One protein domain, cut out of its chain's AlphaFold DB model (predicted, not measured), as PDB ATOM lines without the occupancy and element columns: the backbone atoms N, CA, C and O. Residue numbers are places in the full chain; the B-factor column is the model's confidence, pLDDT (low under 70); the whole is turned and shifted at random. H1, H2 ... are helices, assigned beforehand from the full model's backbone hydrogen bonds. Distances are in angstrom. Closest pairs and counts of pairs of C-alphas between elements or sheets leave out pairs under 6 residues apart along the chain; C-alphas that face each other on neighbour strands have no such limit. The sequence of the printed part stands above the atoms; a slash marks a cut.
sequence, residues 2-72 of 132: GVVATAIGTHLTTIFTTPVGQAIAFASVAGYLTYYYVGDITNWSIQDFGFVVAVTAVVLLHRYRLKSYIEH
ATOM      1  N   GLY A   2     -50.434  33.124 -49.066       43.19
ATOM      2  CA  GLY A   2     -49.047  32.614 -48.964       43.19
ATOM      3  C   GLY A   2     -48.123  33.328 -47.962       43.19
ATOM      4  O   GLY A   2     -47.380  32.672 -47.248       43.19
ATOM      5  N   VAL A   3     -48.205  34.657 -47.833       51.31
ATOM      6  CA  VAL A   3     -47.286  35.439 -46.970       51.31
ATOM      7  C   VAL A   3     -47.528  35.196 -45.473       51.31
ATOM      8  O   VAL A   3     -46.587  35.138 -44.689       51.31
ATOM      9  N   VAL A   4     -48.791  34.995 -45.079       50.22
ATOM     10  CA  VAL A   4     -49.181  34.730 -43.683       50.22
ATOM     11  C   VAL A   4     -48.722  33.334 -43.248       50.22
ATOM     12  O   VAL A   4     -48.189  33.182 -42.156       50.22
ATOM     13  N   ALA A   5     -48.842  32.330 -44.123       44.22
ATOM     14  CA  ALA A   5     -48.357  30.976 -43.853       44.22
ATOM     15  C   ALA A   5     -46.825  30.928 -43.710       44.22
ATOM     16  O   ALA A   5     -46.316  30.283 -42.793       44.22
ATOM     17  N   THR A   6     -46.092  31.670 -44.550       50.62
ATOM     18  CA  THR A   6     -44.633  31.797 -44.429       50.62
ATOM     19  C   THR A   6     -44.241  32.498 -43.129       50.62
ATOM     20  O   THR A   6     -43.381  31.997 -42.418       50.62
ATOM     21  N   ALA A   7     -44.906  33.597 -42.754       48.25
ATOM     22  CA  ALA A   7     -44.615  34.311 -41.508       48.25
ATOM     23  C   ALA A   7     -44.865  33.455 -40.250       48.25
ATOM     24  O   ALA A   7     -44.048  33.465 -39.331       48.25
ATOM     25  N   ILE A   8     -45.951  32.670 -40.224       53.69
ATOM     26  CA  ILE A   8     -46.252  31.739 -39.123       53.69
ATOM     27  C   ILE A   8     -45.203  30.618 -39.064       53.69
ATOM     28  O   ILE A   8     -44.718  30.293 -37.981       53.69
ATOM     29  N   GLY A   9     -44.798  30.065 -40.213       51.78
ATOM     30  CA  GLY A   9     -43.742  29.051 -40.293       51.78
ATOM     31  C   GLY A   9     -42.389  29.545 -39.765       51.78
ATOM     32  O   GLY A   9     -41.723  28.839 -39.003       51.78
ATOM     33  N   THR A  10     -42.004  30.783 -40.088       54.97
ATOM     34  CA  THR A  10     -40.763  31.401 -39.589       54.97
ATOM     35  C   THR A  10     -40.851  31.755 -38.098       54.97
ATOM     36  O   THR A  10     -39.885  31.587 -37.357       54.97
ATOM     37  N   HIS A  11     -42.018  32.188 -37.608       54.97
ATOM     38  CA  HIS A  11     -42.221  32.470 -36.182       54.97
ATOM     39  C   HIS A  11     -42.195  31.202 -35.321       54.97
ATOM     40  O   HIS A  11     -41.544  31.191 -34.277       54.97
ATOM     41  N   LEU A  12     -42.838  30.117 -35.765       53.97
ATOM     42  CA  LEU A  12     -42.823  28.836 -35.053       53.97
ATOM     43  C   LEU A  12     -41.413  28.241 -35.006       53.97
ATOM     44  O   LEU A  12     -40.952  27.833 -33.942       53.97
ATOM     45  N   THR A  13     -40.685  28.258 -36.122       53.91
ATOM     46  CA  THR A  13     -39.288  27.795 -36.140       53.91
ATOM     47  C   THR A  13     -38.399  28.637 -35.226       53.91
ATOM     48  O   THR A  13     -37.592  28.072 -34.495       53.91
ATOM     49  N   THR A  14     -38.591  29.957 -35.155       55.31
ATOM     50  CA  THR A  14     -37.843  30.834 -34.230       55.31
ATOM     51  C   THR A  14     -38.144  30.526 -32.755       55.31
ATOM     52  O   THR A  14     -37.232  30.526 -31.923       55.31
ATOM     53  N   ILE A  15     -39.397  30.191 -32.419       59.34
ATOM     54  CA  ILE A  15     -39.788  29.773 -31.063       59.34
ATOM     55  C   ILE A  15     -39.067  28.476 -30.669       59.34
ATOM     56  O   ILE A  15     -38.520  28.381 -29.577       59.34
ATOM     57  N   PHE A  16     -38.985  27.493 -31.565       58.53
ATOM     58  CA  PHE A  16     -38.355  26.208 -31.242       58.53
ATOM     59  C   PHE A  16     -36.834  26.174 -31.420       58.53
ATOM     60  O   PHE A  16     -36.204  25.222 -30.964       58.53
ATOM     61  N   THR A  17     -36.219  27.186 -32.034       64.00
ATOM     62  CA  THR A  17     -34.762  27.216 -32.287       64.00
ATOM     63  C   THR A  17     -33.998  28.193 -31.399       64.00
ATOM     64  O   THR A  17     -32.789  28.038 -31.235       64.00
ATOM     65  N   THR A  18     -34.673  29.162 -30.770       70.00
ATOM     66  CA  THR A  18     -34.022  30.130 -29.873       70.00
ATOM     67  C   THR A  18     -34.206  29.760 -28.394       70.00
ATOM     68  O   THR A  18     -35.277  29.283 -28.010       70.00
ATOM     69  N   PRO A  19     -33.206  30.013 -27.523       70.00
ATOM     70  CA  PRO A  19     -33.335  29.800 -26.077       70.00
ATOM     71  C   PRO A  19     -34.532  30.531 -25.462       70.00
ATOM     72  O   PRO A  19     -35.250  29.976 -24.637       70.00
ATOM     73  N   VAL A  20     -34.759  31.770 -25.908       75.12
ATOM     74  CA  VAL A  20     -35.871  32.612 -25.454       75.12
ATOM     75  C   VAL A  20     -37.207  32.053 -25.943       75.12
ATOM     76  O   VAL A  20     -38.147  31.953 -25.161       75.12
ATOM     77  N   GLY A  21     -37.287  31.624 -27.204       75.31
ATOM     78  CA  GLY A  21     -38.484  30.998 -27.757       75.31
ATOM     79  C   GLY A  21     -38.880  29.716 -27.023       75.31
ATOM     80  O   GLY A  21     -40.039  29.555 -26.642       75.31
ATOM     81  N   GLN A  22     -37.911  28.842 -26.740       76.44
ATOM     82  CA  GLN A  22     -38.148  27.612 -25.985       76.44
ATOM     83  C   GLN A  22     -38.605  27.930 -24.557       76.44
ATOM     84  O   GLN A  22     -39.557  27.322 -24.076       76.44
ATOM     85  N   ALA A  23     -37.985  28.917 -23.900       78.62
ATOM     86  CA  ALA A  23     -38.393  29.354 -22.567       78.62
ATOM     87  C   ALA A  23     -39.845  29.852 -22.547       78.62
ATOM     88  O   ALA A  23     -40.608  29.447 -21.676       78.62
ATOM     89  N   ILE A  24     -40.256  30.649 -23.537       81.25
ATOM     90  CA  ILE A  24     -41.641  31.129 -23.670       81.25
ATOM     91  C   ILE A  24     -42.612  29.965 -23.900       81.25
ATOM     92  O   ILE A  24     -43.681  29.927 -23.288       81.25
ATOM     93  N   ALA A  25     -42.253  28.996 -24.747       83.12
ATOM     94  CA  ALA A  25     -43.092  27.829 -25.010       83.12
ATOM     95  C   ALA A  25     -43.304  26.985 -23.741       83.12
ATOM     96  O   ALA A  25     -44.440  26.671 -23.390       83.12
ATOM     97  N   PHE A  26     -42.234  26.680 -23.002       82.56
ATOM     98  CA  PHE A  26     -42.331  25.920 -21.753       82.56
ATOM     99  C   PHE A  26     -43.008  26.704 -20.626       82.56
ATOM    100  O   PHE A  26     -43.785  26.117 -19.876       82.56
ATOM    101  N   ALA A  27     -42.789  28.018 -20.534       85.00
ATOM    102  CA  ALA A  27     -43.503  28.879 -19.594       85.00
ATOM    103  C   ALA A  27     -45.012  28.877 -19.868       85.00
ATOM    104  O   ALA A  27     -45.812  28.824 -18.938       85.00
ATOM    105  N   SER A  28     -45.401  28.868 -21.146       84.62
ATOM    106  CA  SER A  28     -46.805  28.804 -21.563       84.62
ATOM    107  C   SER A  28     -47.442  27.459 -21.201       84.62
ATOM    108  O   SER A  28     -48.567  27.429 -20.710       84.62
ATOM    109  N   VAL A  29     -46.715  26.346 -21.373       88.25
ATOM    110  CA  VAL A  29     -47.169  25.012 -20.933       88.25
ATOM    111  C   VAL A  29     -47.304  24.951 -19.411       88.25
ATOM    112  O   VAL A  29     -48.326  24.490 -18.908       88.25
ATOM    113  N   ALA A  30     -46.307  25.447 -18.674       85.94
ATOM    114  CA  ALA A  30     -46.343  25.497 -17.216       85.94
ATOM    115  C   ALA A  30     -47.526  26.339 -16.721       85.94
ATOM    116  O   ALA A  30     -48.306  25.865 -15.903       85.94
ATOM    117  N   GLY A  31     -47.711  27.539 -17.276       86.44
ATOM    118  CA  GLY A  31     -48.827  28.412 -16.926       86.44
ATOM    119  C   GLY A  31     -50.191  27.802 -17.249       86.44
ATOM    120  O   GLY A  31     -51.109  27.916 -16.443       86.44
ATOM    121  N   TYR A  32     -50.321  27.097 -18.377       88.81
ATOM    122  CA  TYR A  32     -51.553  26.383 -18.721       88.81
ATOM    123  C   TYR A  32     -51.870  25.262 -17.725       88.81
ATOM    124  O   TYR A  32     -53.012  25.141 -17.287       88.81
ATOM    125  N   LEU A  33     -50.872  24.464 -17.337       88.50
ATOM    126  CA  LEU A  33     -51.058  23.403 -16.346       88.50
ATOM    127  C   LEU A  33     -51.461  23.982 -14.989       88.50
ATOM    128  O   LEU A  33     -52.416  23.505 -14.383       88.50
ATOM    129  N   THR A  34     -50.795  25.046 -14.542       87.31
ATOM    130  CA  THR A  34     -51.159  25.732 -13.302       87.31
ATOM    131  C   THR A  34     -52.589  26.263 -13.366       87.31
ATOM    132  O   THR A  34     -53.369  26.016 -12.452       87.31
ATOM    133  N   TYR A  35     -52.980  26.905 -14.471       87.81
ATOM    134  CA  TYR A  35     -54.353  27.372 -14.669       87.81
ATOM    135  C   TYR A  35     -55.369  26.224 -14.635       87.81
ATOM    136  O   TYR A  35     -56.436  26.345 -14.043       87.81
ATOM    137  N   TYR A  36     -55.038  25.084 -15.244       90.00
ATOM    138  CA  TYR A  36     -55.926  23.926 -15.292       90.00
ATOM    139  C   TYR A  36     -56.200  23.329 -13.903       90.00
ATOM    140  O   TYR A  36     -57.329  22.929 -13.626       90.00
ATOM    141  N   TYR A  37     -55.191  23.277 -13.026       86.56
ATOM    142  CA  TYR A  37     -55.311  22.651 -11.702       86.56
ATOM    143  C   TYR A  37     -55.684  23.621 -10.574       86.56
ATOM    144  O   TYR A  37     -56.412  23.238  -9.662       86.56
ATOM    145  N   VAL A  38     -55.194  24.861 -10.618       87.50
ATOM    146  CA  VAL A  38     -55.415  25.890  -9.581       87.50
ATOM    147  C   VAL A  38     -56.592  26.804  -9.945       87.50
ATOM    148  O   VAL A  38     -57.202  27.443  -9.086       87.50
ATOM    149  N   GLY A  39     -56.967  26.833 -11.224       81.69
ATOM    150  CA  GLY A  39     -57.965  27.741 -11.761       81.69
ATOM    151  C   GLY A  39     -57.356  29.086 -12.136       81.69
ATOM    152  O   GLY A  39     -56.173  29.198 -12.468       81.69
ATOM    153  N   ASP A  40     -58.195  30.115 -12.104       85.56
ATOM    154  CA  ASP A  40     -57.835  31.437 -12.604       85.56
ATOM    155  C   ASP A  40     -56.596  32.027 -11.915       85.56
ATOM    156  O   ASP A  40     -56.272  31.681 -10.779       85.56
ATOM    157  N   ILE A  41     -55.909  32.947 -12.591       80.56
ATOM    158  CA  ILE A  41     -54.648  33.540 -12.116       80.56
ATOM    159  C   ILE A  41     -54.799  34.257 -10.764       80.56
ATOM    160  O   ILE A  41     -53.832  34.444 -10.033       80.56
ATOM    161  N   THR A  42     -56.025  34.637 -10.408       85.69
ATOM    162  CA  THR A  42     -56.391  35.225  -9.114       85.69
ATOM    163  C   THR A  42     -56.360  34.222  -7.958       85.69
ATOM    164  O   THR A  42     -56.227  34.637  -6.810       85.69
ATOM    165  N   ASN A  43     -56.438  32.920  -8.248       86.88
ATOM    166  CA  ASN A  43     -56.342  31.835  -7.270       86.88
ATOM    167  C   ASN A  43     -54.901  31.355  -7.060       86.88
ATOM    168  O   ASN A  43     -54.656  30.499  -6.212       86.88
ATOM    169  N   TRP A  44     -53.952  31.871  -7.842       88.31
ATOM    170  CA  TRP A  44     -52.571  31.420  -7.788       88.31
ATOM    171  C   TRP A  44     -51.894  31.905  -6.514       88.31
ATOM    172  O   TRP A  44     -51.880  33.094  -6.186       88.31
ATOM    173  N   SER A  45     -51.274  30.968  -5.811       91.38
ATOM    174  CA  SER A  45     -50.384  31.271  -4.704       91.38
ATOM    175  C   SER A  45     -49.018  31.738  -5.218       91.38
ATOM    176  O   SER A  45     -48.636  31.523  -6.370       91.38
ATOM    177  N   ILE A  46     -48.212  32.325  -4.332       87.81
ATOM    178  CA  ILE A  46     -46.811  32.674  -4.631       87.81
ATOM    179  C   ILE A  46     -46.004  31.461  -5.127       87.81
ATOM    180  O   ILE A  46     -45.090  31.626  -5.934       87.81
ATOM    181  N   GLN A  47     -46.336  30.248  -4.677       87.69
ATOM    182  CA  GLN A  47     -45.637  29.030  -5.095       87.69
ATOM    183  C   GLN A  47     -45.937  28.677  -6.556       87.69
ATOM    184  O   GLN A  47     -45.036  28.248  -7.274       87.69
ATOM    185  N   ASP A  48     -47.159  28.942  -7.016       84.50
ATOM    186  CA  ASP A  48     -47.593  28.692  -8.391       84.50
ATOM    187  C   ASP A  48     -46.885  29.629  -9.378       84.50
ATOM    188  O   ASP A  48     -46.344  29.193 -10.399       84.50
ATOM    189  N   PHE A  49     -46.775  30.913  -9.020       85.75
ATOM    190  CA  PHE A  49     -45.931  31.860  -9.753       85.75
ATOM    191  C   PHE A  49     -44.459  31.440  -9.722       85.75
ATOM    192  O   PHE A  49     -43.776  31.482 -10.750       85.75
ATOM    193  N   GLY A  50     -43.976  30.992  -8.561       86.75
ATOM    194  CA  GLY A  50     -42.622  30.476  -8.388       86.75
ATOM    195  C   GLY A  50     -42.312  29.305  -9.321       86.75
ATOM    196  O   GLY A  50     -41.243  29.286  -9.924       86.75
ATOM    197  N   PHE A  51     -43.251  28.375  -9.506       87.31
ATOM    198  CA  PHE A  51     -43.106  27.245 -10.423       87.31
ATOM    199  C   PHE A  51     -42.922  27.698 -11.878       87.31
ATOM    200  O   PHE A  51     -41.959  27.290 -12.531       87.31
ATOM    201  N   VAL A  52     -43.786  28.585 -12.383       85.06
ATOM    202  CA  VAL A  52     -43.704  29.075 -13.775       85.06
ATOM    203  C   VAL A  52     -42.398  29.842 -14.019       85.06
ATOM    204  O   VAL A  52     -41.728  29.651 -15.042       85.06
ATOM    205  N   VAL A  53     -41.984  30.671 -13.056       88.31
ATOM    206  CA  VAL A  53     -40.705  31.391 -13.114       88.31
ATOM    207  C   VAL A  53     -39.523  30.419 -13.066       88.31
ATOM    208  O   VAL A  53     -38.588  30.571 -13.852       88.31
ATOM    209  N   ALA A  54     -39.568  29.395 -12.212       85.94
ATOM    210  CA  ALA A  54     -38.515  28.388 -12.107       85.94
ATOM    211  C   ALA A  54     -38.347  27.593 -13.408       85.94
ATOM    212  O   ALA A  54     -37.221  27.424 -13.870       85.94
ATOM    213  N   VAL A  55     -39.443  27.172 -14.050       85.88
ATOM    214  CA  VAL A  55     -39.399  26.507 -15.365       85.88
ATOM    215  C   VAL A  55     -38.723  27.408 -16.400       85.88
ATOM    216  O   VAL A  55     -37.803  26.978 -17.097       85.88
ATOM    217  N   THR A  56     -39.116  28.682 -16.452       84.81
ATOM    218  CA  THR A  56     -38.524  29.666 -17.369       84.81
ATOM    219  C   THR A  56     -37.022  29.834 -17.113       84.81
ATOM    220  O   THR A  56     -36.214  29.778 -18.043       84.81
ATOM    221  N   ALA A  57     -36.631  29.982 -15.845       83.81
ATOM    222  CA  ALA A  57     -35.243  30.145 -15.435       83.81
ATOM    223  C   ALA A  57     -34.393  28.906 -15.749       83.81
ATOM    224  O   ALA A  57     -33.274  29.055 -16.232       83.81
ATOM    225  N   VAL A  58     -34.913  27.693 -15.535       83.81
ATOM    226  CA  VAL A  58     -34.210  26.436 -15.842       83.81
ATOM    227  C   VAL A  58     -33.974  26.287 -17.340       83.81
ATOM    228  O   VAL A  58     -32.867  25.928 -17.735       83.81
ATOM    229  N   VAL A  59     -34.960  26.601 -18.186       82.06
ATOM    230  CA  VAL A  59     -34.796  26.516 -19.648       82.06
ATOM    231  C   VAL A  59     -33.746  27.514 -20.138       82.06
ATOM    232  O   VAL A  59     -32.858  27.144 -20.913       82.06
ATOM    233  N   LEU A  60     -33.793  28.757 -19.644       81.06
ATOM    234  CA  LEU A  60     -32.780  29.763 -19.962       81.06
ATOM    235  C   LEU A  60     -31.400  29.334 -19.458       81.06
ATOM    236  O   LEU A  60     -30.442  29.343 -20.228       81.06
ATOM    237  N   LEU A  61     -31.289  28.900 -18.202       80.31
ATOM    238  CA  LEU A  61     -30.025  28.472 -17.607       80.31
ATOM    239  C   LEU A  61     -29.436  27.278 -18.352       80.31
ATOM    240  O   LEU A  61     -28.263  27.322 -18.707       80.31
ATOM    241  N   HIS A  62     -30.230  26.248 -18.644       77.62
ATOM    242  CA  HIS A  62     -29.789  25.082 -19.402       77.62
ATOM    243  C   HIS A  62     -29.249  25.484 -20.777       77.62
ATOM    244  O   HIS A  62     -28.180  25.030 -21.174       77.62
ATOM    245  N   ARG A  63     -29.935  26.387 -21.489       70.88
ATOM    246  CA  ARG A  63     -29.505  26.817 -22.823       70.88
ATOM    247  C   ARG A  63     -28.314  27.766 -22.817       70.88
ATOM    248  O   ARG A  63     -27.440  27.592 -23.660       70.88
ATOM    249  N   TYR A  64     -28.228  28.710 -21.882       69.25
ATOM    250  CA  TYR A  64     -27.052  29.576 -21.755       69.25
ATOM    251  C   TYR A  64     -25.828  28.802 -21.259       69.25
ATOM    252  O   TYR A  64     -24.735  28.991 -21.786       69.25
ATOM    253  N   ARG A  65     -26.009  27.873 -20.313       65.06
ATOM    254  CA  ARG A  65     -24.938  26.985 -19.848       65.06
ATOM    255  C   ARG A  65     -24.476  26.057 -20.965       65.06
ATOM    256  O   ARG A  65     -23.280  25.996 -21.207       65.06
ATOM    257  N   LEU A  66     -25.377  25.410 -21.711       57.00
ATOM    258  CA  LEU A  66     -24.993  24.599 -22.877       57.00
ATOM    259  C   LEU A  66     -24.260  25.411 -23.941       57.00
ATOM    260  O   LEU A  66     -23.300  24.910 -24.511       57.00
ATOM    261  N   LYS A  67     -24.658  26.665 -24.174       51.12
ATOM    262  CA  LYS A  67     -23.921  27.539 -25.088       51.12
ATOM    263  C   LYS A  67     -22.502  27.804 -24.583       51.12
ATOM    264  O   LYS A  67     -21.563  27.632 -25.345       51.12
ATOM    265  N   SER A  68     -22.337  28.072 -23.283       50.72
ATOM    266  CA  SER A  68     -21.005  28.186 -22.674       50.72
ATOM    267  C   SER A  68     -20.203  26.878 -22.729       50.72
ATOM    268  O   SER A  68     -18.997  26.934 -22.921       50.72
ATOM    269  N   TYR A  69     -20.857  25.713 -22.636       46.97
ATOM    270  CA  TYR A  69     -20.215  24.394 -22.726       46.97
ATOM    271  C   TYR A  69     -19.814  23.997 -24.155       46.97
ATOM    272  O   TYR A  69     -18.972  23.123 -24.309       46.97
ATOM    273  N   ILE A  70     -20.433  24.590 -25.180       49.19
ATOM    274  CA  ILE A  70     -20.082  24.392 -26.597       49.19
ATOM    275  C   ILE A  70     -19.041  25.430 -27.047       49.19
ATOM    276  O   ILE A  70     -18.220  25.142 -27.910       49.19
ATOM    277  N   GLU A  71     -19.086  26.641 -26.479       47.28
ATOM    278  CA  GLU A  71     -18.128  27.721 -26.752       47.28
ATOM    279  C   GLU A  71     -16.789  27.525 -26.010       47.28
ATOM    280  O   GLU A  71     -15.769  28.026 -26.476       47.28
ATOM    281  N   HIS A  72     -16.765  26.773 -24.902       46.44
ATOM    282  CA  HIS A  72     -15.521  26.203 -24.376       46.44
ATOM    283  C   HIS A  72     -15.148  25.009 -25.250       46.44
ATOM    284  O   HIS A  72     -15.953  24.094 -25.424       46.44
TER     285      HIS A  72
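Overview. This is residues 2 to 72 of the 132 residues of an uncharacterized protein of Aphanomyces astaci (UniProt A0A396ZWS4). H2 and the longer H3 lie side by side as a helical hairpin, and H1 turns off at a sharp corner from the start of H2, its residues 2 to 10 sticking out as an arm. The 71 printed residues hold three named helices, H1, H2, H3 in order, and no named strand: all helix. The whole is loose, radius of gyration of the C-alphas 15.3 A, and flat, spanning 42 by 38 by 13 A.

Arrangement. H1, residues 2 to 17, and H2, residues 19 to 38, touch only at the corner by their tight link, about perpendicular at 87 degrees; their closest C-alphas, Ile 15 and Gly 21, are 3.8 A apart. H2 and H3, residues 46 to 71, form a hairpin and touch, closest at the C-alphas of Ala 23 and Thr 56, 5.2 A, with a shallow tilt of 22 degrees, opposite ways. H1 and H3 are apart. In H1, H2 and H3 every O i to N i+4 pair is within hydrogen-bond range.

Along the chain. From first to last C-alpha, H1, from (-49.047, 32.614, -48.964), measures 22.6 A, H2 27.8 A, and H3, ending at (-18.128, 27.721, -26.752), 36.6 A.

Size, cuts and confidence. The C-alphas farthest apart, Asn 43 and His 72, are 44.6 A apart. The printed part has no cut and no long link. Residues 2 to 17 and 64 to 72 have pLDDT under 70.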